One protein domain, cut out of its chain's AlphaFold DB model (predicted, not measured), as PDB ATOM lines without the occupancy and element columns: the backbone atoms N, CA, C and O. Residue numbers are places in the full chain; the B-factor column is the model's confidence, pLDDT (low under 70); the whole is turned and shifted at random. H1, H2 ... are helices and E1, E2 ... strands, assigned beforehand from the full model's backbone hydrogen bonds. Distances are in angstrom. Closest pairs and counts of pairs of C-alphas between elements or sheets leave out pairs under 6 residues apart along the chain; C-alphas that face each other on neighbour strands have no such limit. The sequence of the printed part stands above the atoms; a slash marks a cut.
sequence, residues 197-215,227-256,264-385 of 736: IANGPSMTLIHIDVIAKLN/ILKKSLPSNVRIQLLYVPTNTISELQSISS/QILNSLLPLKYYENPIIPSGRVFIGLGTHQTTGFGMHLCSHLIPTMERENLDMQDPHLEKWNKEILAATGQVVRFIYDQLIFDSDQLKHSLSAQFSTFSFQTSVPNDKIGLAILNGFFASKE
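AT A GLANCE: This is residues 197 to 215, 227 to 256 and 264 to 385 of the 736 residues of the protein "Hypothetical protein" of Rotaria sp. Silwood1 (UniProt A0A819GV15). A strongly twisted sheet is drawn out at one edge into a long two-strand ribbon, E1 and E2, and the long helix H3 crosses one face of that ribbon slantwise, with H5 packed on H3. The short strands E5, E3 and E4 make the rest of the sheet, while H1 and H4 meet at the end of the body where E1 begins. The printed part has 171 residues, with five named helices and five named strands in the chain order E1 E2 H1 H2 E3 E4 E5 H3 H4 H5. The mixed sheet runs E1 E2 E5 E3 E4, and the class is mixed, helices and strands. The whole is compact, with a radius of gyration of the C-alphas of 16.6 A and spans of 51 by 36 by 26 A.

IN THESE COORDINATES: Find C-alpha 202 at (-31.006, -62.938, -27.529); from there E1, residues 202 to 214, runs 37.9 A. Beside it look for E2, residues 235 to 242, 23.2 A long, then E5, residues 299 to 302, E3, residues 284 to 286, and E4, residues 290 to 294. H3, residues 319 to 346, starts at C-alpha 319, (-67.879, -40.095, -34.852), and runs 40.9 A. The other helices are H1, residues 245 to 253, H2, residues 264 to 269, H4, residues 354 to 359, and H5, residues 370 to 381, 16.9 A long, ending at C-alpha 381, (-46.593, -37.052, -43.860).

HOW THE PARTS SIT: Start at the antiparallel E1 and E2, where N 208 and O 240 are 2.8 A apart, within hydrogen-bond range. E2 and E5 are antiparallel, with N 239 and O 302 at 2.8 A. E5 and E3 are parallel, with N 286 and O 301 at 2.7 A. E3 and E4 form an antiparallel hairpin, with N 285 and O 293 at 2.9 A. H1 and H3 on one face of this sheet make two layers, a sheet with helices on one face. H3 has a height of 9.2 A over the sheet and runs slantwise to the strands, at 48 degrees to E2 on the local plane; its closest C-alphas to E2 are those of Thr 332 and Ile 238, 6.7 A apart. With residues 326 to 337 alone H3 touches H5, the same way at a steep tilt of 48 degrees; the closest C-alphas, of Ala 330 and Gly 379, are 3.9 A apart. H1 touches H4, about perpendicular at 76 degrees, closest at the C-alphas of Thr 245 and Gln 357, 5.3 A. H2 only grazes the sheet with residues 266 to 269. In H1, H4 and H5 every O i to N i+4 pair is within hydrogen-bond range; in H2 1 of 2 and in H3 22 of 24 are.

THE WHOLE: Look to Lys 229 and Leu 350 for the two C-alphas farthest apart, 54.1 A. Residues 216 to 226 are not printed, a gap of 19.1 A between C-alphas 215 and 227, and neither are residues 257 to 263, a gap of 12.0 A between C-alphas 256 and 264. The links from H2 to E3 and from E5 to H3 are long, with 14 and 16 residues. Mean pLDDT of the printed part is 79.0; among the residues under 70 are 197 to 205, 251 to 256, 264 to 269 and 345 to 352.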
ATOM      1  N   ILE A 197     -33.550 -65.878 -24.305       52.03
ATOM      2  CA  ILE A 197     -34.034 -67.209 -23.940       52.03
ATOM      3  C   ILE A 197     -32.882 -67.958 -23.260       52.03
ATOM      4  O   ILE A 197     -31.728 -67.844 -23.676       52.03
ATOM      5  N   ALA A 198     -33.166 -68.685 -22.177       47.12
ATOM      6  CA  ALA A 198     -32.146 -69.453 -21.470       47.12
ATOM      7  C   ALA A 198     -31.541 -70.508 -22.412       47.12
ATOM      8  O   ALA A 198     -32.258 -71.379 -22.890       47.12
ATOM      9  N   ASN A 199     -30.229 -70.425 -22.663       52.00
ATOM     10  CA  ASN A 199     -29.503 -71.239 -23.653       52.00
ATOM     11  C   ASN A 199     -29.941 -71.034 -25.123       52.00
ATOM     12  O   ASN A 199     -29.595 -71.858 -25.968       52.00
ATOM     13  N   GLY A 200     -30.654 -69.944 -25.433       55.16
ATOM     14  CA  GLY A 200     -31.164 -69.618 -26.769       55.16
ATOM     15  C   GLY A 200     -30.716 -68.235 -27.276       55.16
ATOM     16  O   GLY A 200     -29.877 -67.578 -26.653       55.16
ATOM     17  N   PRO A 201     -31.251 -67.773 -28.422       54.81
ATOM     18  CA  PRO A 201     -30.901 -66.476 -28.993       54.81
ATOM     19  C   PRO A 201     -31.373 -65.312 -28.107       54.81
ATOM     20  O   PRO A 201     -32.408 -65.378 -27.436       54.81
ATOM     21  N   SER A 202     -30.613 -64.215 -28.128       59.94
ATOM     22  CA  SER A 202     -31.006 -62.938 -27.529       59.94
ATOM     23  C   SER A 202     -31.449 -61.949 -28.600       59.94
ATOM     24  O   SER A 202     -30.815 -61.844 -29.643       59.94
ATOM     25  N   MET A 203     -32.490 -61.179 -28.314       64.31
ATOM     26  CA  MET A 203     -33.065 -60.179 -29.201       64.31
ATOM     27  C   MET A 203     -33.156 -58.845 -28.478       64.31
ATOM     28  O   MET A 203     -33.655 -58.776 -27.359       64.31
ATOM     29  N   THR A 204     -32.723 -57.768 -29.124       68.06
ATOM     30  CA  THR A 204     -32.929 -56.417 -28.598       68.06
ATOM     31  C   THR A 204     -34.116 -55.775 -29.297       68.06
ATOM     32  O   THR A 204     -34.199 -55.805 -30.517       68.06
ATOM     33  N   LEU A 205     -35.032 -55.190 -28.530       68.00
ATOM     34  CA  LEU A 205     -36.116 -54.345 -29.017       68.00
ATOM     35  C   LEU A 205     -35.904 -52.925 -28.499       68.00
ATOM     36  O   LEU A 205     -35.440 -52.715 -27.377       68.00
ATOM     37  N   ILE A 206     -36.259 -51.938 -29.311       75.62
ATOM     38  CA  ILE A 206     -36.250 -50.538 -28.906       75.62
ATOM     39  C   ILE A 206     -37.670 -50.145 -28.523       75.62
ATOM     40  O   ILE A 206     -38.594 -50.210 -29.336       75.62
ATOM     41  N   HIS A 207     -37.826 -49.735 -27.270       75.38
ATOM     42  CA  HIS A 207     -39.053 -49.187 -26.724       75.38
ATOM     43  C   HIS A 207     -38.943 -47.664 -26.659       75.38
ATOM     44  O   HIS A 207     -38.081 -47.115 -25.962       75.38
ATOM     45  N   ILE A 208     -39.837 -46.999 -27.379       75.81
ATOM     46  CA  ILE A 208     -39.984 -45.551 -27.409       75.81
ATOM     47  C   ILE A 208     -41.223 -45.171 -26.628       75.81
ATOM     48  O   ILE A 208     -42.281 -45.779 -26.769       75.81
ATOM     49  N   ASP A 209     -41.076 -44.127 -25.832       71.31
ATOM     50  CA  ASP A 209     -42.116 -43.613 -24.977       71.31
ATOM     51  C   ASP A 209     -42.224 -42.095 -25.097       71.31
ATOM     52  O   ASP A 209     -41.252 -41.354 -24.913       71.31
ATOM     53  N   VAL A 210     -43.430 -41.646 -25.428       73.88
ATOM     54  CA  VAL A 210     -43.757 -40.249 -25.685       73.88
ATOM     55  C   VAL A 210     -44.985 -39.882 -24.868       73.88
ATOM     56  O   VAL A 210     -46.047 -40.484 -25.021       73.88
ATOM     57  N   ILE A 211     -44.870 -38.861 -24.021       71.44
ATOM     58  CA  ILE A 211     -46.006 -38.299 -23.286       71.44
ATOM     59  C   ILE A 211     -46.437 -37.023 -24.000       71.44
ATOM     60  O   ILE A 211     -45.651 -36.096 -24.200       71.44
ATOM     61  N   ALA A 212     -47.712 -36.959 -24.357       67.94
ATOM     62  CA  ALA A 212     -48.317 -35.809 -25.004       67.94
ATOM     63  C   ALA A 212     -49.387 -35.183 -24.112       67.94
ATOM     64  O   ALA A 212     -50.217 -35.880 -23.523       67.94
ATOM     65  N   LYS A 213     -49.377 -33.854 -24.024       72.06
ATOM     66  CA  LYS A 213     -50.442 -33.077 -23.402       72.06
ATOM     67  C   LYS A 213     -51.599 -32.954 -24.376       72.06
ATOM     68  O   LYS A 213     -51.395 -32.704 -25.563       72.06
ATOM     69  N   LEU A 214     -52.806 -33.090 -23.850       71.25
ATOM     70  CA  LEU A 214     -54.027 -32.925 -24.621       71.25
ATOM     71  C   LEU A 214     -54.486 -31.464 -24.615       71.25
ATOM     72  O   LEU A 214     -54.475 -30.801 -23.577       71.25
ATOM     73  N   ASN A 215     -54.924 -30.991 -25.776       73.94
ATOM     74  CA  ASN A 215     -55.609 -29.722 -25.964       73.94
ATOM     75  C   ASN A 215     -57.002 -30.007 -26.534       73.94
ATOM     76  O   ASN A 215     -57.159 -30.220 -27.731       73.94
ATOM     77  N   ILE A 227     -70.551 -40.411 -23.603       87.00
ATOM     78  CA  ILE A 227     -70.420 -41.725 -24.253       87.00
ATOM     79  C   ILE A 227     -69.716 -42.717 -23.316       87.00
ATOM     80  O   ILE A 227     -70.304 -43.714 -22.911       87.00
ATOM     81  N   LEU A 228     -68.490 -42.406 -22.888       82.00
ATOM     82  CA  LEU A 228     -67.639 -43.313 -22.104       82.00
ATOM     83  C   LEU A 228     -67.961 -43.349 -20.606       82.00
ATOM     84  O   LEU A 228     -67.399 -44.166 -19.877       82.00
ATOM     85  N   LYS A 229     -68.790 -42.417 -20.118       82.56
ATOM     86  CA  LYS A 229     -69.035 -42.166 -18.682       82.56
ATOM     87  C   LYS A 229     -67.764 -41.863 -17.876       82.56
ATOM     88  O   LYS A 229     -67.777 -41.910 -16.649       82.56
ATOM     89  N   LYS A 230     -66.668 -41.527 -18.559       77.25
ATOM     90  CA  LYS A 230     -65.354 -41.218 -17.990       77.25
ATOM     91  C   LYS A 230     -64.829 -39.933 -18.609       77.25
ATOM     92  O   LYS A 230     -65.026 -39.689 -19.796       77.25
ATOM     93  N   SER A 231     -64.167 -39.112 -17.803       77.94
ATOM     94  CA  SER A 231     -63.419 -37.961 -18.303       77.94
ATOM     95  C   SER A 231     -62.198 -38.431 -19.087       77.94
ATOM     96  O   SER A 231     -61.520 -39.371 -18.667       77.94
ATOM     97  N   LEU A 232     -61.889 -37.743 -20.185       78.19
ATOM     98  CA  LEU A 232     -60.612 -37.917 -20.873       78.19
ATOM     99  C   LEU A 232     -59.442 -37.527 -19.949       78.19
ATOM    100  O   LEU A 232     -59.607 -36.628 -19.117       78.19
ATOM    101  N   PRO A 233     -58.281 -38.198 -20.064       79.00
ATOM    102  CA  PRO A 233     -57.099 -37.838 -19.287       79.00
ATOM    103  C   PRO A 233     -56.572 -36.454 -19.703       79.00
ATOM    104  O   PRO A 233     -56.980 -35.904 -20.719       79.00
ATOM    105  N   SER A 234     -55.658 -35.876 -18.922       75.88
ATOM    106  CA  SER A 234     -54.981 -34.611 -19.267       75.88
ATOM    107  C   SER A 234     -53.739 -34.811 -20.143       75.88
ATOM    108  O   SER A 234     -53.302 -33.887 -20.832       75.88
ATOM    109  N   ASN A 235     -53.187 -36.025 -20.143       77.50
ATOM    110  CA  ASN A 235     -52.069 -36.440 -20.977       77.50
ATOM    111  C   ASN A 235     -52.352 -37.825 -21.560       77.50
ATOM    112  O   ASN A 235     -53.013 -38.645 -20.922       77.50
ATOM    113  N   VAL A 236     -51.799 -38.101 -22.734       82.25
ATOM    114  CA  VAL A 236     -51.731 -39.445 -23.313       82.25
ATOM    115  C   VAL A 236     -50.285 -39.885 -23.427       82.25
ATOM    116  O   VAL A 236     -49.371 -39.070 -23.524       82.25
ATOM    117  N   ARG A 237     -50.087 -41.197 -23.430       79.75
ATOM    118  CA  ARG A 237     -48.797 -41.840 -23.657       79.75
ATOM    119  C   ARG A 237     -48.872 -42.616 -24.964       79.75
ATOM    120  O   ARG A 237     -49.811 -43.393 -25.121       79.75
ATOM    121  N   ILE A 238     -47.929 -42.377 -25.867       86.38
ATOM    122  CA  ILE A 238     -47.731 -43.108 -27.119       86.38
ATOM    123  C   ILE A 238     -46.464 -43.935 -26.934       86.38
ATOM    124  O   ILE A 238     -45.375 -43.383 -26.778       86.38
ATOM    125  N   GLN A 239     -46.616 -45.253 -26.936       82.31
ATOM    126  CA  GLN A 239     -45.520 -46.195 -26.785       82.31
ATOM    127  C   GLN A 239     -45.362 -46.995 -28.071       82.31
ATOM    128  O   GLN A 239     -46.332 -47.560 -28.582       82.31
ATOM    129  N   LEU A 240     -44.138 -47.044 -28.576       88.50
ATOM    130  CA  LEU A 240     -43.780 -47.789 -29.773       88.50
ATOM    131  C   LEU A 240     -42.721 -48.824 -29.419       88.50
ATOM    132  O   LEU A 240     -41.791 -48.537 -28.670       88.50
ATOM    133  N   LEU A 241     -42.856 -50.025 -29.969       81.31
ATOM    134  CA  LEU A 241     -41.870 -51.089 -29.816       81.31
ATOM    135  C   LEU A 241     -41.477 -51.595 -31.199       81.31
ATOM    136  O   LEU A 241     -42.349 -51.982 -31.981       81.31
ATOM    137  N   TYR A 242     -40.181 -51.582 -31.502       87.00
ATOM    138  CA  TYR A 242     -39.663 -52.011 -32.799       87.00
ATOM    139  C   TYR A 242     -38.324 -52.736 -32.685       87.00
ATOM    140  O   TYR A 242     -37.654 -52.695 -31.653       87.00
ATOM    141  N   VAL A 243     -37.947 -53.418 -33.764       80.56
ATOM    142  CA  VAL A 243     -36.702 -54.187 -33.855       80.56
ATOM    143  C   VAL A 243     -35.622 -53.312 -34.498       80.56
ATOM    144  O   VAL A 243     -35.860 -52.785 -35.586       80.56
ATOM    145  N   PRO A 244     -34.443 -53.138 -33.880       77.75
ATOM    146  CA  PRO A 244     -33.336 -52.431 -34.502       77.75
ATOM    147  C   PRO A 244     -32.740 -53.252 -35.659       77.75
ATOM    148  O   PRO A 244     -32.794 -54.482 -35.682       77.75
ATOM    149  N   THR A 245     -32.151 -52.564 -36.638       76.75
ATOM    150  CA  THR A 245     -31.681 -53.155 -37.905       76.75
ATOM    151  C   THR A 245     -30.697 -54.314 -37.740       76.75
ATOM    152  O   THR A 245     -30.769 -55.295 -38.484       76.75
ATOM    153  N   ASN A 246     -29.760 -54.199 -36.799       72.75
ATOM    154  CA  ASN A 246     -28.758 -55.231 -36.530       72.75
ATOM    155  C   ASN A 246     -29.430 -56.562 -36.169       72.75
ATOM    156  O   ASN A 246     -29.131 -57.587 -36.776       72.75
ATOM    157  N   THR A 247     -30.424 -56.516 -35.283       73.44
ATOM    158  CA  THR A 247     -31.196 -57.687 -34.865       73.44
ATOM    159  C   THR A 247     -32.030 -58.263 -36.011       73.44
ATOM    160  O   THR A 247     -32.114 -59.479 -36.143       73.44
ATOM    161  N   ILE A 248     -32.594 -57.431 -36.896       72.81
ATOM    162  CA  ILE A 248     -33.307 -57.924 -38.093       72.81
ATOM    163  C   ILE A 248     -32.361 -58.738 -38.990       72.81
ATOM    164  O   ILE A 248     -32.724 -59.817 -39.453       72.81
ATOM    165  N   SER A 249     -31.140 -58.241 -39.205       70.94
ATOM    166  CA  SER A 249     -30.147 -58.913 -40.055       70.94
ATOM    167  C   SER A 249     -29.693 -60.252 -39.462       70.94
ATOM    168  O   SER A 249     -29.556 -61.234 -40.187       70.94
ATOM    169  N   GLU A 250     -29.500 -60.305 -38.142       71.38
ATOM    170  CA  GLU A 250     -29.188 -61.540 -37.413       71.38
ATOM    171  C   GLU A 250     -30.319 -62.571 -37.555       71.38
ATOM    172  O   GLU A 250     -30.057 -63.727 -37.886       71.38
ATOM    173  N   LEU A 251     -31.580 -62.148 -37.404       69.75
ATOM    174  CA  LEU A 251     -32.750 -63.025 -37.533       69.75
ATOM    175  C   LEU A 251     -32.915 -63.606 -38.944       69.75
ATOM    176  O   LEU A 251     -33.303 -64.761 -39.078       69.75
ATOM    177  N   GLN A 252     -32.585 -62.850 -39.996       69.31
ATOM    178  CA  GLN A 252     -32.638 -63.351 -41.377       69.31
ATOM    179  C   GLN A 252     -31.561 -64.398 -41.694       69.31
ATOM    180  O   GLN A 252     -31.731 -65.189 -42.619       69.31
ATOM    181  N   SER A 253     -30.449 -64.409 -40.953       65.81
ATOM    182  CA  SER A 253     -29.373 -65.392 -41.143       65.81
ATOM    183  C   SER A 253     -29.706 -66.775 -40.569       65.81
ATOM    184  O   SER A 253     -29.078 -67.771 -40.935       65.81
ATOM    185  N   ILE A 254     -30.714 -66.852 -39.696       63.56
ATOM    186  CA  ILE A 254     -31.191 -68.092 -39.091       63.56
ATOM    187  C   ILE A 254     -32.162 -68.754 -40.085       63.56
ATOM    188  O   ILE A 254     -33.247 -68.245 -40.351       63.56
ATOM    189  N   SER A 255     -31.744 -69.874 -40.685       52.00
ATOM    190  CA  SER A 255     -32.457 -70.588 -41.758       52.00
ATOM    191  C   SER A 255     -33.930 -70.900 -41.435       52.00
ATOM    192  O   SER A 255     -34.222 -71.427 -40.359       52.00
ATOM    193  N   SER A 256     -34.820 -70.701 -42.416       55.59
ATOM    194  CA  SER A 256     -36.274 -70.952 -42.374       55.59
ATOM    195  C   SER A 256     -36.697 -72.369 -41.964       55.59
ATOM    196  O   SER A 256     -37.834 -72.570 -41.544       55.59
ATOM    197  N   GLN A 264     -41.218 -69.420 -32.367       52.03
ATOM    198  CA  GLN A 264     -42.646 -69.071 -32.435       52.03
ATOM    199  C   GLN A 264     -43.065 -68.061 -31.357       52.03
ATOM    200  O   GLN A 264     -43.856 -67.158 -31.637       52.03
ATOM    201  N   ILE A 265     -42.512 -68.172 -30.143       53.84
ATOM    202  CA  ILE A 265     -42.762 -67.206 -29.062       53.84
ATOM    203  C   ILE A 265     -42.227 -65.829 -29.463       53.84
ATOM    204  O   ILE A 265     -42.947 -64.834 -29.362       53.84
ATOM    205  N   LEU A 266     -41.005 -65.771 -29.998       55.53
ATOM    206  CA  LEU A 266     -40.406 -64.531 -30.496       55.53
ATOM    207  C   LEU A 266     -41.205 -63.930 -31.662       55.53
ATOM    208  O   LEU A 266     -41.439 -62.725 -31.671       55.53
ATOM    209  N   ASN A 267     -41.723 -64.749 -32.584       56.88
ATOM    210  CA  ASN A 267     -42.573 -64.280 -33.687       56.88
ATOM    211  C   ASN A 267     -43.834 -63.547 -33.208       56.88
ATOM    212  O   ASN A 267     -44.300 -62.631 -33.879       56.88
ATOM    213  N   SER A 268     -44.382 -63.920 -32.049       58.50
ATOM    214  CA  SER A 268     -45.554 -63.239 -31.480       58.50
ATOM    215  C   SER A 268     -45.243 -61.850 -30.899       58.50
ATOM    216  O   SER A 268     -46.147 -61.019 -30.794       58.50
ATOM    217  N   LEU A 269     -43.978 -61.600 -30.544       66.00
ATOM    218  CA  LEU A 269     -43.473 -60.345 -29.970       66.00
ATOM    219  C   LEU A 269     -42.890 -59.396 -31.022       66.00
ATOM    220  O   LEU A 269     -42.598 -58.239 -30.719       66.00
ATOM    221  N   LEU A 270     -42.660 -59.906 -32.231       74.06
ATOM    222  CA  LEU A 270     -42.002 -59.182 -33.299       74.06
ATOM    223  C   LEU A 270     -43.023 -58.421 -34.157       74.06
ATOM    224  O   LEU A 270     -43.933 -59.019 -34.739       74.06
ATOM    225  N   PRO A 271     -42.828 -57.109 -34.358       83.81
ATOM    226  CA  PRO A 271     -43.658 -56.325 -35.262       83.81
ATOM    227  C   PRO A 271     -43.258 -56.496 -36.739       83.81
ATOM    228  O   PRO A 271     -43.641 -55.678 -37.575       83.81
ATOM    229  N   LEU A 272     -42.480 -57.532 -37.066       83.56
ATOM    230  CA  LEU A 272     -42.010 -57.863 -38.410       83.56
ATOM    231  C   LEU A 272     -42.052 -59.380 -38.637       83.56
ATOM    232  O   LEU A 272     -41.621 -60.158 -37.783       83.56
ATOM    233  N   LYS A 273     -42.459 -59.791 -39.836       81.31
ATOM    234  CA  LYS A 273     -42.330 -61.159 -40.348       81.31
ATOM    235  C   LYS A 273     -41.046 -61.286 -41.163       81.31
ATOM    236  O   LYS A 273     -41.032 -61.062 -42.371       81.31
ATOM    237  N   TYR A 274     -39.951 -61.624 -40.494       71.81
ATOM    238  CA  TYR A 274     -38.611 -61.707 -41.097       71.81
ATOM    239  C   TYR A 274     -38.387 -62.948 -41.977       71.81
ATOM    240  O   TYR A 274     -37.418 -62.986 -42.729       71.81
ATOM    241  N   TYR A 275     -39.269 -63.948 -41.890       68.56
ATOM    242  CA  TYR A 275     -39.238 -65.161 -42.715       68.56
ATOM    243  C   TYR A 275     -39.864 -64.967 -44.109       68.56
ATOM    244  O   TYR A 275     -39.745 -65.841 -44.964       68.56
ATOM    245  N   GLU A 276     -40.535 -63.838 -44.352       68.56
ATOM    246  CA  GLU A 276     -41.051 -63.464 -45.670       68.56
ATOM    247  C   GLU A 276     -40.000 -62.615 -46.413       68.56
ATOM    248  O   GLU A 276     -39.259 -61.841 -45.803       68.56
ATOM    249  N   ASN A 277     -39.906 -62.774 -47.738       70.31
ATOM    250  CA  ASN A 277     -39.042 -61.958 -48.591       70.31
ATOM    251  C   ASN A 277     -39.898 -61.278 -49.678       70.31
ATOM    252  O   ASN A 277     -40.363 -61.972 -50.586       70.31
ATOM    253  N   PRO A 278     -40.130 -59.954 -49.608       73.56
ATOM    254  CA  PRO A 278     -39.553 -59.001 -48.652       73.56
ATOM    255  C   PRO A 278     -40.114 -59.149 -47.227       73.56
ATOM    256  O   PRO A 278     -41.207 -59.679 -47.046       73.56
ATOM    257  N   ILE A 279     -39.381 -58.635 -46.228       80.50
ATOM    258  CA  ILE A 279     -39.833 -58.602 -44.827       80.50
ATOM    259  C   ILE A 279     -41.131 -57.800 -44.740       80.50
ATOM    260  O   ILE A 279     -41.189 -56.645 -45.174       80.50
ATOM    261  N   ILE A 280     -42.150 -58.397 -44.127       84.44
ATOM    262  CA  ILE A 280     -43.482 -57.803 -44.039       84.44
ATOM    263  C   ILE A 280     -43.736 -57.239 -42.632       84.44
ATOM    264  O   ILE A 280     -43.543 -57.941 -41.638       84.44
ATOM    265  N   PRO A 281     -44.200 -55.985 -42.514       88.38
ATOM    266  CA  PRO A 281     -44.732 -55.428 -41.278       88.38
ATOM    267  C   PRO A 281     -45.841 -56.266 -40.634       88.38
ATOM    268  O   PRO A 281     -46.824 -56.629 -41.273       88.38
ATOM    269  N   SER A 282     -45.732 -56.503 -39.330       86.56
ATOM    270  CA  SER A 282     -46.758 -57.173 -38.518       86.56
ATOM    271  C   SER A 282     -47.003 -56.480 -37.181       86.56
ATOM    272  O   SER A 282     -47.440 -57.106 -36.213       86.56
ATOM    273  N   GLY A 283     -46.733 -55.175 -37.114       90.00
ATOM    274  CA  GLY A 283     -47.050 -54.356 -35.956       90.00
ATOM    275  C   GLY A 283     -48.530 -54.457 -35.574       90.00
ATOM    276  O   GLY A 283     -49.416 -54.597 -36.420       90.00
ATOM    277  N   ARG A 284     -48.802 -54.399 -34.271       88.31
ATOM    278  CA  ARG A 284     -50.133 -54.584 -33.668       88.31
ATOM    279  C   ARG A 284     -50.433 -53.458 -32.703       88.31
ATOM    280  O   ARG A 284     -49.517 -52.915 -32.085       88.31
ATOM    281  N   VAL A 285     -51.714 -53.134 -32.582       90.81
ATOM    282  CA  VAL A 285     -52.204 -52.159 -31.613       90.81
ATOM    283  C   VAL A 285     -52.495 -52.864 -30.286       90.81
ATOM    284  O   VAL A 285     -53.116 -53.927 -30.246       90.81
ATOM    285  N   PHE A 286     -52.062 -52.253 -29.191       81.94
ATOM    286  CA  PHE A 286     -52.279 -52.690 -27.821       81.94
ATOM    287  C   PHE A 286     -53.059 -51.616 -27.062       81.94
ATOM    288  O   PHE A 286     -52.768 -50.424 -27.146       81.94
ATOM    289  N   ILE A 287     -54.042 -52.064 -26.290       73.38
ATOM    290  CA  ILE A 287     -54.932 -51.238 -25.454       73.38
ATOM    291  C   ILE A 287     -54.856 -51.704 -23.989       73.38
ATOM    292  O   ILE A 287     -55.859 -51.831 -23.291       73.38
ATOM    293  N   GLY A 288     -53.650 -52.079 -23.555       62.91
ATOM    294  CA  GLY A 288     -53.388 -52.864 -22.340       62.91
ATOM    295  C   GLY A 288     -53.356 -54.379 -22.587       62.91
ATOM    296  O   GLY A 288     -52.589 -55.084 -21.941       62.91
ATOM    297  N   LEU A 289     -54.116 -54.863 -23.574       66.12
ATOM    298  CA  LEU A 289     -54.039 -56.212 -24.148       66.12
ATOM    299  C   LEU A 289     -53.850 -56.095 -25.671       66.12
ATOM    300  O   LEU A 289     -54.157 -55.049 -26.253       66.12
ATOM    301  N   GLY A 290     -53.318 -57.137 -26.314       68.50
ATOM    302  CA  GLY A 290     -53.104 -57.150 -27.765       68.50
ATOM    303  C   GLY A 290     -54.417 -57.274 -28.537       68.50
ATOM    304  O   GLY A 290     -55.155 -58.234 -28.339       68.50
ATOM    305  N   THR A 291     -54.693 -56.320 -29.429       83.38
ATOM    306  CA  THR A 291     -55.889 -56.323 -30.296       83.38
ATOM    307  C   THR A 291     -55.653 -57.135 -31.574       83.38
ATOM    308  O   THR A 291     -54.505 -57.410 -31.942       83.38
ATOM    309  N   HIS A 292     -56.715 -57.502 -32.299       84.69
ATOM    310  CA  HIS A 292     -56.599 -58.089 -33.646       84.69
ATOM    311  C   HIS A 292     -56.139 -57.079 -34.702       84.69
ATOM    312  O   HIS A 292     -55.725 -57.472 -35.791       84.69
ATOM    313  N   GLN A 293     -56.149 -55.793 -34.359       91.56
ATOM    314  CA  GLN A 293     -55.795 -54.717 -35.257       91.56
ATOM    315  C   GLN A 293     -54.280 -54.594 -35.461       91.56
ATOM    316  O   GLN A 293     -53.504 -54.416 -34.513       91.56
ATOM    317  N   THR A 294     -53.863 -54.603 -36.724       93.12
ATOM    318  CA  THR A 294     -52.493 -54.283 -37.127       93.12
ATOM    319  C   THR A 294     -52.290 -52.775 -37.257       93.12
ATOM    320  O   THR A 294     -53.229 -52.017 -37.516       93.12
ATOM    321  N   THR A 295     -51.055 -52.318 -37.064       93.81
ATOM    322  CA  THR A 295     -50.678 -50.906 -37.235       93.81
ATOM    323  C   THR A 295     -50.435 -50.536 -38.697       93.81
ATOM    324  O   THR A 295     -50.530 -49.364 -39.048       93.81
ATOM    325  N   GLY A 296     -50.124 -51.523 -39.545       92.06
ATOM    326  CA  GLY A 296     -49.741 -51.310 -40.943       92.06
ATOM    327  C   GLY A 296     -48.272 -50.915 -41.138       92.06
ATOM    328  O   GLY A 296     -47.889 -50.572 -42.244       92.06
ATOM    329  N   PHE A 297     -47.432 -50.949 -40.101       93.50
ATOM    330  CA  PHE A 297     -45.988 -50.708 -40.212       93.50
ATOM    331  C   PHE A 297     -45.225 -51.529 -39.164       93.50
ATOM    332  O   PHE A 297     -45.826 -52.202 -38.324       93.50
ATOM    333  N   GLY A 298     -43.895 -51.544 -39.240       92.00
ATOM    334  CA  GLY A 298     -43.050 -52.482 -38.501       92.00
ATOM    335  C   GLY A 298     -42.825 -52.145 -37.025       92.00
ATOM    336  O   GLY A 298     -41.740 -52.397 -36.503       92.00
ATOM    337  N   MET A 299     -43.822 -51.563 -36.348       93.00
ATOM    338  CA  MET A 299     -43.789 -51.298 -34.907       93.00
ATOM    339  C   MET A 299     -45.116 -51.666 -34.238       93.00
ATOM    340  O   MET A 299     -46.197 -51.432 -34.789       93.00
ATOM    341  N   HIS A 300     -45.045 -52.199 -33.019       88.75
ATOM    342  CA  HIS A 300     -46.210 -52.291 -32.143       88.75
ATOM    343  C   HIS A 300     -46.533 -50.915 -31.558       88.75
ATOM    344  O   HIS A 300     -45.626 -50.142 -31.253       88.75
ATOM    345  N   LEU A 301     -47.822 -50.632 -31.376       93.81
ATOM    346  CA  LEU A 301     -48.327 -49.380 -30.819       93.81
ATOM    347  C   LEU A 301     -49.133 -49.670 -29.559       93.81
ATOM    348  O   LEU A 301     -50.113 -50.401 -29.627       93.81
ATOM    349  N   CYS A 302     -48.791 -49.038 -28.443       87.12
ATOM    350  CA  CYS A 302     -49.650 -48.965 -27.266       87.12
ATOM    351  C   CYS A 302     -49.952 -47.498 -26.960       87.12
ATOM    352  O   CYS A 302     -49.042 -46.678 -26.841       87.12
ATOM    353  N   SER A 303     -51.231 -47.140 -26.876       89.44
ATOM    354  CA  SER A 303     -51.650 -45.770 -26.571       89.44
ATOM    355  C   SER A 303     -53.059 -45.743 -25.973       89.44
ATOM    356  O   SER A 303     -53.707 -46.777 -25.827       89.44
ATOM    357  N   HIS A 304     -53.550 -44.552 -25.628       87.06
ATOM    358  CA  HIS A 304     -54.880 -44.318 -25.053       87.06
ATOM    359  C   HIS A 304     -55.988 -44.372 -26.120       87.06
ATOM    360  O   HIS A 304     -56.830 -43.478 -26.213       87.06
ATOM    361  N   LEU A 305     -55.961 -45.411 -26.953       90.81
ATOM    362  CA  LEU A 305     -56.950 -45.663 -27.994       90.81
ATOM    363  C   LEU A 305     -58.197 -46.301 -27.377       90.81
ATOM    364  O   LEU A 305     -58.107 -47.127 -26.467       90.81
ATOM    365  N   ILE A 306     -59.365 -45.896 -27.863       89.75
ATOM    366  CA  ILE A 306     -60.657 -46.345 -27.353       89.75
ATOM    367  C   ILE A 306     -61.087 -47.584 -28.144       89.75
ATOM    368  O   ILE A 306     -61.253 -47.494 -29.366       89.75
ATOM    369  N   PRO A 307     -61.260 -48.738 -27.479       88.06
ATOM    370  CA  PRO A 307     -61.657 -49.959 -28.151       88.06
ATOM    371  C   PRO A 307     -63.169 -50.081 -28.328       88.06
ATOM    372  O   PRO A 307     -63.941 -49.380 -27.674       88.06
ATOM    373  N   THR A 308     -63.579 -51.043 -29.152       85.75
ATOM    374  CA  THR A 308     -64.960 -51.532 -29.199       85.75
ATOM    375  C   THR A 308     -65.354 -52.207 -27.878       85.75
ATOM    376  O   THR A 308     -64.510 -52.522 -27.033       85.75
ATOM    377  N   MET A 309     -66.650 -52.480 -27.703       78.12
ATOM    378  CA  MET A 309     -67.187 -53.164 -26.515       78.12
ATOM    379  C   MET A 309     -66.527 -54.522 -26.237       78.12
ATOM    380  O   MET A 309     -66.275 -54.854 -25.080       78.12
ATOM    381  N   GLU A 310     -66.204 -55.271 -27.293       72.50
ATOM    382  CA  GLU A 310     -65.540 -56.581 -27.230       72.50
ATOM    383  C   GLU A 310     -64.048 -56.475 -26.877       72.50
ATOM    384  O   GLU A 310     -63.430 -57.457 -26.487       72.50
ATOM    385  N   ARG A 311     -63.463 -55.269 -26.949       73.25
ATOM    386  CA  ARG A 311     -62.038 -54.986 -26.692       73.25
ATOM    387  C   ARG A 311     -61.060 -55.719 -27.605       73.25
ATOM    388  O   ARG A 311     -59.888 -55.880 -27.276       73.25
ATOM    389  N   GLU A 312     -61.535 -56.087 -28.782       74.56
ATOM    390  CA  GLU A 312     -60.748 -56.785 -29.791       74.56
ATOM    391  C   GLU A 312     -60.219 -55.855 -30.885       74.56
ATOM    392  O   GLU A 312     -59.204 -56.162 -31.508       74.56
ATOM    393  N   ASN A 313     -60.881 -54.713 -31.096       84.75
ATOM    394  CA  ASN A 313     -60.583 -53.730 -32.139       84.75
ATOM    395  C   ASN A 313     -60.790 -52.297 -31.619       84.75
ATOM    396  O   ASN A 313     -61.298 -52.096 -30.514       84.75
ATOM    397  N   LEU A 314     -60.403 -51.294 -32.411       90.56
ATOM    398  CA  LEU A 314     -60.654 -49.883 -32.093       90.56
ATOM    399  C   LEU A 314     -62.042 -49.443 -32.555       90.56
ATOM    400  O   LEU A 314     -62.489 -49.834 -33.635       90.56
ATOM    401  N   ASP A 315     -62.696 -48.593 -31.764       88.06
ATOM    402  CA  ASP A 315     -63.971 -48.004 -32.165       88.06
ATOM    403  C   ASP A 315     -63.738 -46.881 -33.184       88.06
ATOM    404  O   ASP A 315     -63.131 -45.850 -32.892       88.06
ATOM    405  N   MET A 316     -64.192 -47.129 -34.409       91.62
ATOM    406  CA  MET A 316     -64.151 -46.191 -35.531       91.62
ATOM    407  C   MET A 316     -65.559 -45.933 -36.091       91.62
ATOM    408  O   MET A 316     -65.681 -45.439 -37.213       91.62
ATOM    409  N   GLN A 317     -66.607 -46.344 -35.365       89.12
ATOM    410  CA  GLN A 317     -68.007 -46.216 -35.781       89.12
ATOM    411  C   GLN A 317     -68.655 -44.975 -35.171       89.12
ATOM    412  O   GLN A 317     -69.341 -44.241 -35.881       89.12
ATOM    413  N   ASP A 318     -68.428 -44.721 -33.879       90.25
ATOM    414  CA  ASP A 318     -68.890 -43.483 -33.253       90.25
ATOM    415  C   ASP A 318     -68.042 -42.294 -33.749       90.25
ATOM    416  O   ASP A 318     -66.817 -42.337 -33.618       90.25
ATOM    417  N   PRO A 319     -68.639 -41.210 -34.282       89.06
ATOM    418  CA  PRO A 319     -67.879 -40.095 -34.852       89.06
ATOM    419  C   PRO A 319     -66.923 -39.399 -33.871       89.06
ATOM    420  O   PRO A 319     -65.865 -38.910 -34.275       89.06
ATOM    421  N   HIS A 320     -67.270 -39.336 -32.582       88.44
ATOM    422  CA  HIS A 320     -66.436 -38.692 -31.569       88.44
ATOM    423  C   HIS A 320     -65.284 -39.607 -31.148       88.44
ATOM    424  O   HIS A 320     -64.145 -39.142 -31.044       88.44
ATOM    425  N   LEU A 321     -65.552 -40.905 -30.958       90.81
ATOM    426  CA  LEU A 321     -64.507 -41.892 -30.656       90.81
ATOM    427  C   LEU A 321     -63.564 -42.087 -31.853       90.81
ATOM    428  O   LEU A 321     -62.346 -42.131 -31.671       90.81
ATOM    429  N   GLU A 322     -64.102 -42.104 -33.078       91.44
ATOM    430  CA  GLU A 322     -63.325 -42.158 -34.319       91.44
ATOM    431  C   GLU A 322     -62.397 -40.944 -34.419       91.44
ATOM    432  O   GLU A 322     -61.210 -41.108 -34.703       91.44
ATOM    433  N   LYS A 323     -62.896 -39.728 -34.142       89.69
ATOM    434  CA  LYS A 323     -62.065 -38.516 -34.120       89.69
ATOM    435  C   LYS A 323     -60.938 -38.634 -33.094       89.69
ATOM    436  O   LYS A 323     -59.786 -38.409 -33.445       89.69
ATOM    437  N   TRP A 324     -61.243 -39.035 -31.857       89.50
ATOM    438  CA  TRP A 324     -60.230 -39.243 -30.815       89.50
ATOM    439  C   TRP A 324     -59.135 -40.221 -31.258       89.50
ATOM    440  O   TRP A 324     -57.944 -39.903 -31.192       89.50
ATOM    441  N   ASN A 325     -59.541 -41.395 -31.746       93.12
ATOM    442  CA  ASN A 325     -58.621 -42.433 -32.193       93.12
ATOM    443  C   ASN A 325     -57.772 -41.947 -33.375       93.12
ATOM    444  O   ASN A 325     -56.552 -42.094 -33.338       93.12
ATOM    445  N   LYS A 326     -58.375 -41.304 -34.384       92.62
ATOM    446  CA  LYS A 326     -57.648 -40.753 -35.541       92.62
ATOM    447  C   LYS A 326     -56.595 -39.728 -35.144       92.62
ATOM    448  O   LYS A 326     -55.498 -39.778 -35.686       92.62
ATOM    449  N   GLU A 327     -56.891 -38.835 -34.204       88.88
ATOM    450  CA  GLU A 327     -55.938 -37.809 -33.769       88.88
ATOM    451  C   GLU A 327     -54.737 -38.416 -33.025       88.88
ATOM    452  O   GLU A 327     -53.593 -38.025 -33.262       88.88
ATOM    453  N   ILE A 328     -54.959 -39.434 -32.183       90.81
ATOM    454  CA  ILE A 328     -53.862 -40.175 -31.533       90.81
ATOM    455  C   ILE A 328     -53.032 -40.953 -32.559       90.81
ATOM    456  O   ILE A 328     -51.801 -40.991 -32.469       90.81
ATOM    457  N   LEU A 329     -53.684 -41.584 -33.536       94.62
ATOM    458  CA  LEU A 329     -53.014 -42.326 -34.603       94.62
ATOM    459  C   LEU A 329     -52.195 -41.389 -35.504       94.62
ATOM    460  O   LEU A 329     -51.043 -41.689 -35.804       94.62
ATOM    461  N   ALA A 330     -52.722 -40.217 -35.856       91.38
ATOM    462  CA  ALA A 330     -51.986 -39.199 -36.601       91.38
ATOM    463  C   ALA A 330     -50.759 -38.693 -35.820       91.38
ATOM    464  O   ALA A 330     -49.658 -38.627 -36.369       91.38
ATOM    465  N   ALA A 331     -50.905 -38.436 -34.515       86.44
ATOM    466  CA  ALA A 331     -49.769 -38.096 -33.658       86.44
ATOM    467  C   ALA A 331     -48.729 -39.219 -33.584       86.44
ATOM    468  O   ALA A 331     -47.525 -38.963 -33.606       86.44
ATOM    469  N   THR A 332     -49.183 -40.475 -33.567       92.50
ATOM    470  CA  THR A 332     -48.295 -41.640 -33.663       92.50
ATOM    471  C   THR A 332     -47.492 -41.598 -34.962       92.50
ATOM    472  O   THR A 332     -46.280 -41.774 -34.927       92.50
ATOM    473  N   GLY A 333     -48.130 -41.290 -36.093       91.81
ATOM    474  CA  GLY A 333     -47.457 -41.116 -37.381       91.81
ATOM    475  C   GLY A 333     -46.325 -40.092 -37.351       91.81
ATOM    476  O   GLY A 333     -45.236 -40.353 -37.858       91.81
ATOM    477  N   GLN A 334     -46.543 -38.951 -36.700       83.25
ATOM    478  CA  GLN A 334     -45.535 -37.890 -36.570       83.25
ATOM    479  C   GLN A 334     -44.356 -38.327 -35.693       83.25
ATOM    480  O   GLN A 334     -43.204 -38.035 -36.012       83.25
ATOM    481  N   VAL A 335     -44.622 -39.086 -34.623       82.25
ATOM    482  CA  VAL A 335     -43.567 -39.721 -33.819       82.25
ATOM    483  C   VAL A 335     -42.775 -40.718 -34.669       82.25
ATOM    484  O   VAL A 335     -41.548 -40.689 -34.652       82.25
ATOM    485  N   VAL A 336     -43.445 -41.555 -35.467       89.94
ATOM    486  CA  VAL A 336     -42.785 -42.493 -36.395       89.94
ATOM    487  C   VAL A 336     -41.929 -41.747 -37.419       89.94
ATOM    488  O   VAL A 336     -40.813 -42.180 -37.701       89.94
ATOM    489  N   ARG A 337     -42.393 -40.597 -37.920       87.44
ATOM    490  CA  ARG A 337     -41.612 -39.739 -38.817       87.44
ATOM    491  C   ARG A 337     -40.355 -39.196 -38.151       87.44
ATOM    492  O   ARG A 337     -39.283 -39.248 -38.744       87.44
ATOM    493  N   PHE A 338     -40.468 -38.733 -36.912       77.81
ATOM    494  CA  PHE A 338     -39.305 -38.310 -36.141       77.81
ATOM    495  C   PHE A 338     -38.289 -39.452 -35.985       77.81
ATOM    496  O   PHE A 338     -37.099 -39.244 -36.208       77.81
ATOM    497  N   ILE A 339     -38.749 -40.668 -35.668       80.06
ATOM    498  CA  ILE A 339     -37.877 -41.846 -35.527       80.06
ATOM    499  C   ILE A 339     -37.191 -42.185 -36.853       80.06
ATOM    500  O   ILE A 339     -35.989 -42.434 -36.868       80.06
ATOM    501  N   TYR A 340     -37.935 -42.159 -37.961       86.00
ATOM    502  CA  TYR A 340     -37.390 -42.352 -39.303       86.00
ATOM    503  C   TYR A 340     -36.250 -41.375 -39.595       86.00
ATOM    504  O   TYR A 340     -35.154 -41.800 -39.964       86.00
ATOM    505  N   ASP A 341     -36.497 -40.083 -39.362       76.88
ATOM    506  CA  ASP A 341     -35.510 -39.038 -39.600       76.88
ATOM    507  C   ASP A 341     -34.255 -39.264 -38.735       76.88
ATOM    508  O   ASP A 341     -33.163 -39.007 -39.211       76.88
ATOM    509  N   GLN A 342     -34.358 -39.798 -37.511       71.81
ATOM    510  CA  GLN A 342     -33.174 -40.125 -36.695       71.81
ATOM    511  C   GLN A 342     -32.404 -41.350 -37.216       71.81
ATOM    512  O   GLN A 342     -31.180 -41.310 -37.333       71.81
ATOM    513  N   LEU A 343     -33.103 -42.441 -37.542       74.38
ATOM    514  CA  LEU A 343     -32.457 -43.709 -37.901       74.38
ATOM    515  C   LEU A 343     -31.789 -43.670 -39.279       74.38
ATOM    516  O   LEU A 343     -30.769 -44.329 -39.494       74.38
ATOM    517  N   ILE A 344     -32.315 -42.876 -40.215       73.06
ATOM    518  CA  ILE A 344     -31.714 -42.771 -41.546       73.06
ATOM    519  C   ILE A 344     -30.340 -42.071 -41.512       73.06
ATOM    520  O   ILE A 344     -29.479 -42.367 -42.345       73.06
ATOM    521  N   PHE A 345     -30.082 -41.215 -40.511       59.06
ATOM    522  CA  PHE A 345     -28.789 -40.547 -40.323       59.06
ATOM    523  C   PHE A 345     -27.730 -41.393 -39.597       59.06
ATOM    524  O   PHE A 345     -26.542 -41.103 -39.755       59.06
ATOM    525  N   ASP A 346     -28.124 -42.439 -38.877       54.53
ATOM    526  CA  ASP A 346     -27.215 -43.256 -38.051       54.53
ATOM    527  C   ASP A 346     -26.795 -44.575 -38.730       54.53
ATOM    528  O   ASP A 346     -25.989 -45.353 -38.226       54.53
ATOM    529  N   SER A 347     -27.350 -44.855 -39.911       51.91
ATOM    530  CA  SER A 347     -27.108 -46.114 -40.609       51.91
ATOM    531  C   SER A 347     -25.720 -46.144 -41.271       51.91
ATOM    532  O   SER A 347     -25.451 -45.441 -42.247       51.91
ATOM    533  N   ASP A 348     -24.855 -47.045 -40.797       54.25
ATOM    534  CA  ASP A 348     -23.810 -47.683 -41.610       54.25
ATOM    535  C   ASP A 348     -24.516 -48.489 -42.724       54.25
ATOM    536  O   ASP A 348     -24.664 -49.713 -42.661       54.25
ATOM    537  N   GLN A 349     -25.036 -47.790 -43.739       52.41
ATOM    538  CA  GLN A 349     -25.912 -48.325 -44.797       52.41
ATOM    539  C   GLN A 349     -25.281 -49.448 -45.634       52.41
ATOM    540  O   GLN A 349     -25.983 -50.121 -46.377       52.41
ATOM    541  N   LEU A 350     -23.971 -49.678 -45.500       51.00
ATOM    542  CA  LEU A 350     -23.238 -50.722 -46.216       51.00
ATOM    543  C   LEU A 350     -23.004 -52.011 -45.414       51.00
ATOM    544  O   LEU A 350     -22.556 -52.993 -45.998       51.00
ATOM    545  N   LYS A 351     -23.269 -52.038 -44.099       51.19
ATOM    546  CA  LYS A 351     -23.036 -53.242 -43.270       51.19
ATOM    547  C   LYS A 351     -24.225 -54.204 -43.235       51.19
ATOM    548  O   LYS A 351     -24.035 -55.391 -42.984       51.19
ATOM    549  N   HIS A 352     -25.435 -53.707 -43.482       61.66
ATOM    550  CA  HIS A 352     -26.686 -54.463 -43.373       61.66
ATOM    551  C   HIS A 352     -27.551 -54.260 -44.623       61.66
ATOM    552  O   HIS A 352     -27.401 -53.260 -45.319       61.66
ATOM    553  N   SER A 353     -28.469 -55.192 -44.911       73.44
ATOM    554  CA  SER A 353     -29.382 -55.070 -46.058       73.44
ATOM    555  C   SER A 353     -30.257 -53.814 -45.930       73.44
ATOM    556  O   SER A 353     -30.917 -53.616 -44.904       73.44
ATOM    557  N   LEU A 354     -30.311 -52.985 -46.981       78.19
ATOM    558  CA  LEU A 354     -31.188 -51.806 -47.015       78.19
ATOM    559  C   LEU A 354     -32.660 -52.214 -46.875       78.19
ATOM    560  O   LEU A 354     -33.425 -51.553 -46.181       78.19
ATOM    561  N   SER A 355     -33.057 -53.341 -47.470       79.06
ATOM    562  CA  SER A 355     -34.413 -53.881 -47.317       79.06
ATOM    563  C   SER A 355     -34.773 -54.116 -45.842       79.06
ATOM    564  O   SER A 355     -35.839 -53.700 -45.387       79.06
ATOM    565  N   ALA A 356     -33.847 -54.679 -45.057       78.06
ATOM    566  CA  ALA A 356     -34.034 -54.872 -43.620       78.06
ATOM    567  C   ALA A 356     -34.140 -53.538 -42.863       78.06
ATOM    568  O   ALA A 356     -35.029 -53.384 -42.026       78.06
ATOM    569  N   GLN A 357     -33.296 -52.554 -43.191       78.75
ATOM    570  CA  GLN A 357     -33.327 -51.210 -42.590       78.75
ATOM    571  C   GLN A 357     -34.676 -50.511 -42.774       78.75
ATOM    572  O   GLN A 357     -35.217 -49.939 -41.829       78.75
ATOM    573  N   PHE A 358     -35.231 -50.576 -43.982       87.12
ATOM    574  CA  PHE A 358     -36.480 -49.897 -44.320       87.12
ATOM    575  C   PHE A 358     -37.728 -50.746 -44.049       87.12
ATOM    576  O   PHE A 358     -38.842 -50.240 -44.186       87.12
ATOM    577  N   SER A 359     -37.584 -52.010 -43.635       86.56
ATOM    578  CA  SER A 359     -38.718 -52.894 -43.328       86.56
ATOM    579  C   SER A 359     -39.598 -52.353 -42.196       86.56
ATOM    580  O   SER A 359     -40.823 -52.387 -42.299       86.56
ATOM    581  N   THR A 360     -38.991 -51.746 -41.168       88.88
ATOM    582  CA  THR A 360     -39.700 -51.103 -40.050       88.88
ATOM    583  C   THR A 360     -40.632 -49.979 -40.513       88.88
ATOM    584  O   THR A 360     -41.700 -49.777 -39.935       88.88
ATOM    585  N   PHE A 361     -40.248 -49.274 -41.577       91.50
ATOM    586  CA  PHE A 361     -40.976 -48.132 -42.135       91.50
ATOM    587  C   PHE A 361     -41.742 -48.474 -43.414       91.50
ATOM    588  O   PHE A 361     -42.266 -47.581 -44.069       91.50
ATOM    589  N   SER A 362     -41.824 -49.754 -43.781       91.50
ATOM    590  CA  SER A 362     -42.660 -50.204 -44.887       91.50
ATOM    591  C   SER A 362     -44.123 -50.079 -44.458       91.50
ATOM    592  O   SER A 362     -44.546 -50.759 -43.528       91.50
ATOM    593  N   PHE A 363     -44.889 -49.179 -45.075       92.69
ATOM    594  CA  PHE A 363     -46.313 -49.026 -44.774       92.69
ATOM    595  C   PHE A 363     -47.160 -49.990 -45.615       92.69
ATOM    596  O   PHE A 363     -46.936 -50.162 -46.810       92.69
ATOM    597  N   GLN A 364     -48.136 -50.624 -44.976       92.31
ATOM    598  CA  GLN A 364     -49.094 -51.553 -45.561       92.31
ATOM    599  C   GLN A 364     -50.500 -51.265 -45.035       92.31
ATOM    600  O   GLN A 364     -50.679 -50.650 -43.982       92.31
ATOM    601  N   THR A 365     -51.507 -51.757 -45.752       94.12
ATOM    602  CA  THR A 365     -52.902 -51.669 -45.318       94.12
ATOM    603  C   THR A 365     -53.083 -52.375 -43.978       94.12
ATOM    604  O   THR A 365     -52.774 -53.560 -43.832       94.12
ATOM    605  N   SER A 366     -53.595 -51.651 -42.986       94.44
ATOM    606  CA  SER A 366     -53.909 -52.227 -41.683       94.44
ATOM    607  C   SER A 366     -55.184 -53.075 -41.733       94.44
ATOM    608  O   SER A 366     -56.101 -52.796 -42.499       94.44
ATOM    609  N   VAL A 367     -55.258 -54.104 -40.891       93.06
ATOM    610  CA  VAL A 367     -56.330 -55.111 -40.865       93.06
ATOM    611  C   VAL A 367     -56.778 -55.312 -39.410       93.06
ATOM    612  O   VAL A 367     -55.911 -55.312 -38.536       93.06
ATOM    613  N   PRO A 368     -58.080 -55.498 -39.116       93.31
ATOM    614  CA  PRO A 368     -59.200 -55.545 -40.063       93.31
ATOM    615  C   PRO A 368     -59.635 -54.183 -40.614       93.31
ATOM    616  O   PRO A 368     -60.272 -54.147 -41.660       93.31
ATOM    617  N   ASN A 369     -59.300 -53.074 -39.948       94.12
ATOM    618  CA  ASN A 369     -59.694 -51.737 -40.389       94.12
ATOM    619  C   ASN A 369     -58.498 -50.981 -40.987       94.12
ATOM    620  O   ASN A 369     -57.486 -50.784 -40.309       94.12
ATOM    621  N   ASP A 370     -58.619 -50.541 -42.237       95.00
ATOM    622  CA  ASP A 370     -57.591 -49.836 -43.012       95.00
ATOM    623  C   ASP A 370     -57.424 -48.362 -42.604       95.00
ATOM    624  O   ASP A 370     -56.324 -47.806 -42.679       95.00
ATOM    625  N   LYS A 371     -58.486 -47.736 -42.077       94.69
ATOM    626  CA  LYS A 371     -58.471 -46.343 -41.603       94.69
ATOM    627  C   LYS A 371     -57.413 -46.094 -40.530       94.69
ATOM    628  O   LYS A 371     -56.992 -44.954 -40.346       94.69
ATOM    629  N   ILE A 372     -57.016 -47.133 -39.796       94.62
ATOM    630  CA  ILE A 372     -56.077 -47.029 -38.676       94.62
ATOM    631  C   ILE A 372     -54.661 -46.785 -39.190       94.62
ATOM    632  O   ILE A 372     -54.066 -45.761 -38.857       94.62
ATOM    633  N   GLY A 373     -54.160 -47.661 -40.059       94.19
ATOM    634  CA  GLY A 373     -52.878 -47.491 -40.734       94.19
ATOM    635  C   GLY A 373     -52.863 -46.226 -41.586       94.19
ATOM    636  O   GLY A 373     -51.888 -45.482 -41.544       94.19
ATOM    637  N   LEU A 374     -53.977 -45.901 -42.255       94.56
ATOM    638  CA  LEU A 374     -54.105 -44.664 -43.028       94.56
ATOM    639  C   LEU A 374     -53.987 -43.402 -42.155       94.56
ATOM    640  O   LEU A 374     -53.342 -42.436 -42.562       94.56
ATOM    641  N   ALA A 375     -54.572 -43.386 -40.952       94.56
ATOM    642  CA  ALA A 375     -54.444 -42.259 -40.024       94.56
ATOM    643  C   ALA A 375     -52.991 -42.068 -39.556       94.56
ATOM    644  O   ALA A 375     -52.502 -40.937 -39.534       94.56
ATOM    645  N   ILE A 376     -52.286 -43.163 -39.255       95.06
ATOM    646  CA  ILE A 376     -50.858 -43.131 -38.899       95.06
ATOM    647  C   ILE A 376     -50.021 -42.640 -40.084       95.06
ATOM    648  O   ILE A 376     -49.215 -41.726 -39.934       95.06
ATOM    649  N   LEU A 377     -50.238 -43.195 -41.274       94.25
ATOM    650  CA  LEU A 377     -49.537 -42.814 -42.498       94.25
ATOM    651  C   LEU A 377     -49.738 -41.329 -42.839       94.25
ATOM    652  O   LEU A 377     -48.787 -40.622 -43.160       94.25
ATOM    653  N   ASN A 378     -50.964 -40.820 -42.720       91.56
ATOM    654  CA  ASN A 378     -51.240 -39.398 -42.919       91.56
ATOM    655  C   ASN A 378     -50.531 -38.531 -41.876       91.56
ATOM    656  O   ASN A 378     -49.975 -37.494 -42.228       91.56
ATOM    657  N   GLY A 379     -50.489 -38.980 -40.620       89.38
ATOM    658  CA  GLY A 379     -49.683 -38.357 -39.576       89.38
ATOM    659  C   GLY A 379     -48.201 -38.280 -39.938       89.38
ATOM    660  O   GLY A 379     -47.594 -37.216 -39.839       89.38
ATOM    661  N   PHE A 380     -47.626 -39.373 -40.441       91.75
ATOM    662  CA  PHE A 380     -46.221 -39.437 -40.858       91.75
ATOM    663  C   PHE A 380     -45.856 -38.365 -41.901       91.75
ATOM    664  O   PHE A 380     -44.777 -37.770 -41.841       91.75
ATOM    665  N   PHE A 381     -46.775 -38.069 -42.822       88.50
ATOM    666  CA  PHE A 381     -46.593 -37.052 -43.860       88.50
ATOM    667  C   PHE A 381     -47.086 -35.646 -43.475       88.50
ATOM    668  O   PHE A 381     -46.869 -34.704 -44.233       88.50
ATOM    669  N   ALA A 382     -47.693 -35.460 -42.300       80.12
ATOM    670  CA  ALA A 382     -48.273 -34.176 -41.895       80.12
ATOM    671  C   ALA A 382     -47.228 -33.091 -41.564       80.12
ATOM    672  O   ALA A 382     -47.558 -31.904 -41.550       80.12
ATOM    673  N   SER A 383     -45.982 -33.462 -41.234       55.75
ATOM    674  CA  SER A 383     -44.945 -32.503 -40.803       55.75
ATOM    675  C   SER A 383     -44.157 -31.886 -41.946       55.75
ATOM    676  O   SER A 383     -44.007 -30.666 -42.006       55.75
ATOM    677  N   LYS A 384     -43.658 -32.728 -42.846       65.69
ATOM    678  CA  LYS A 384     -43.015 -32.351 -44.105       65.69
ATOM    679  C   LYS A 384     -43.395 -33.414 -45.119       65.69
ATOM    680  O   LYS A 384     -43.172 -34.593 -44.848       65.69
ATOM    681  N   GLU A 385     -43.928 -33.008 -46.263       69.00
ATOM    682  CA  GLU A 385     -44.300 -33.964 -47.309       69.00
ATOM    683  C   GLU A 385     -43.063 -34.730 -47.798       69.00
ATOM    684  O   GLU A 385     -43.040 -35.955 -47.749       69.00
TER     685      GLU A 385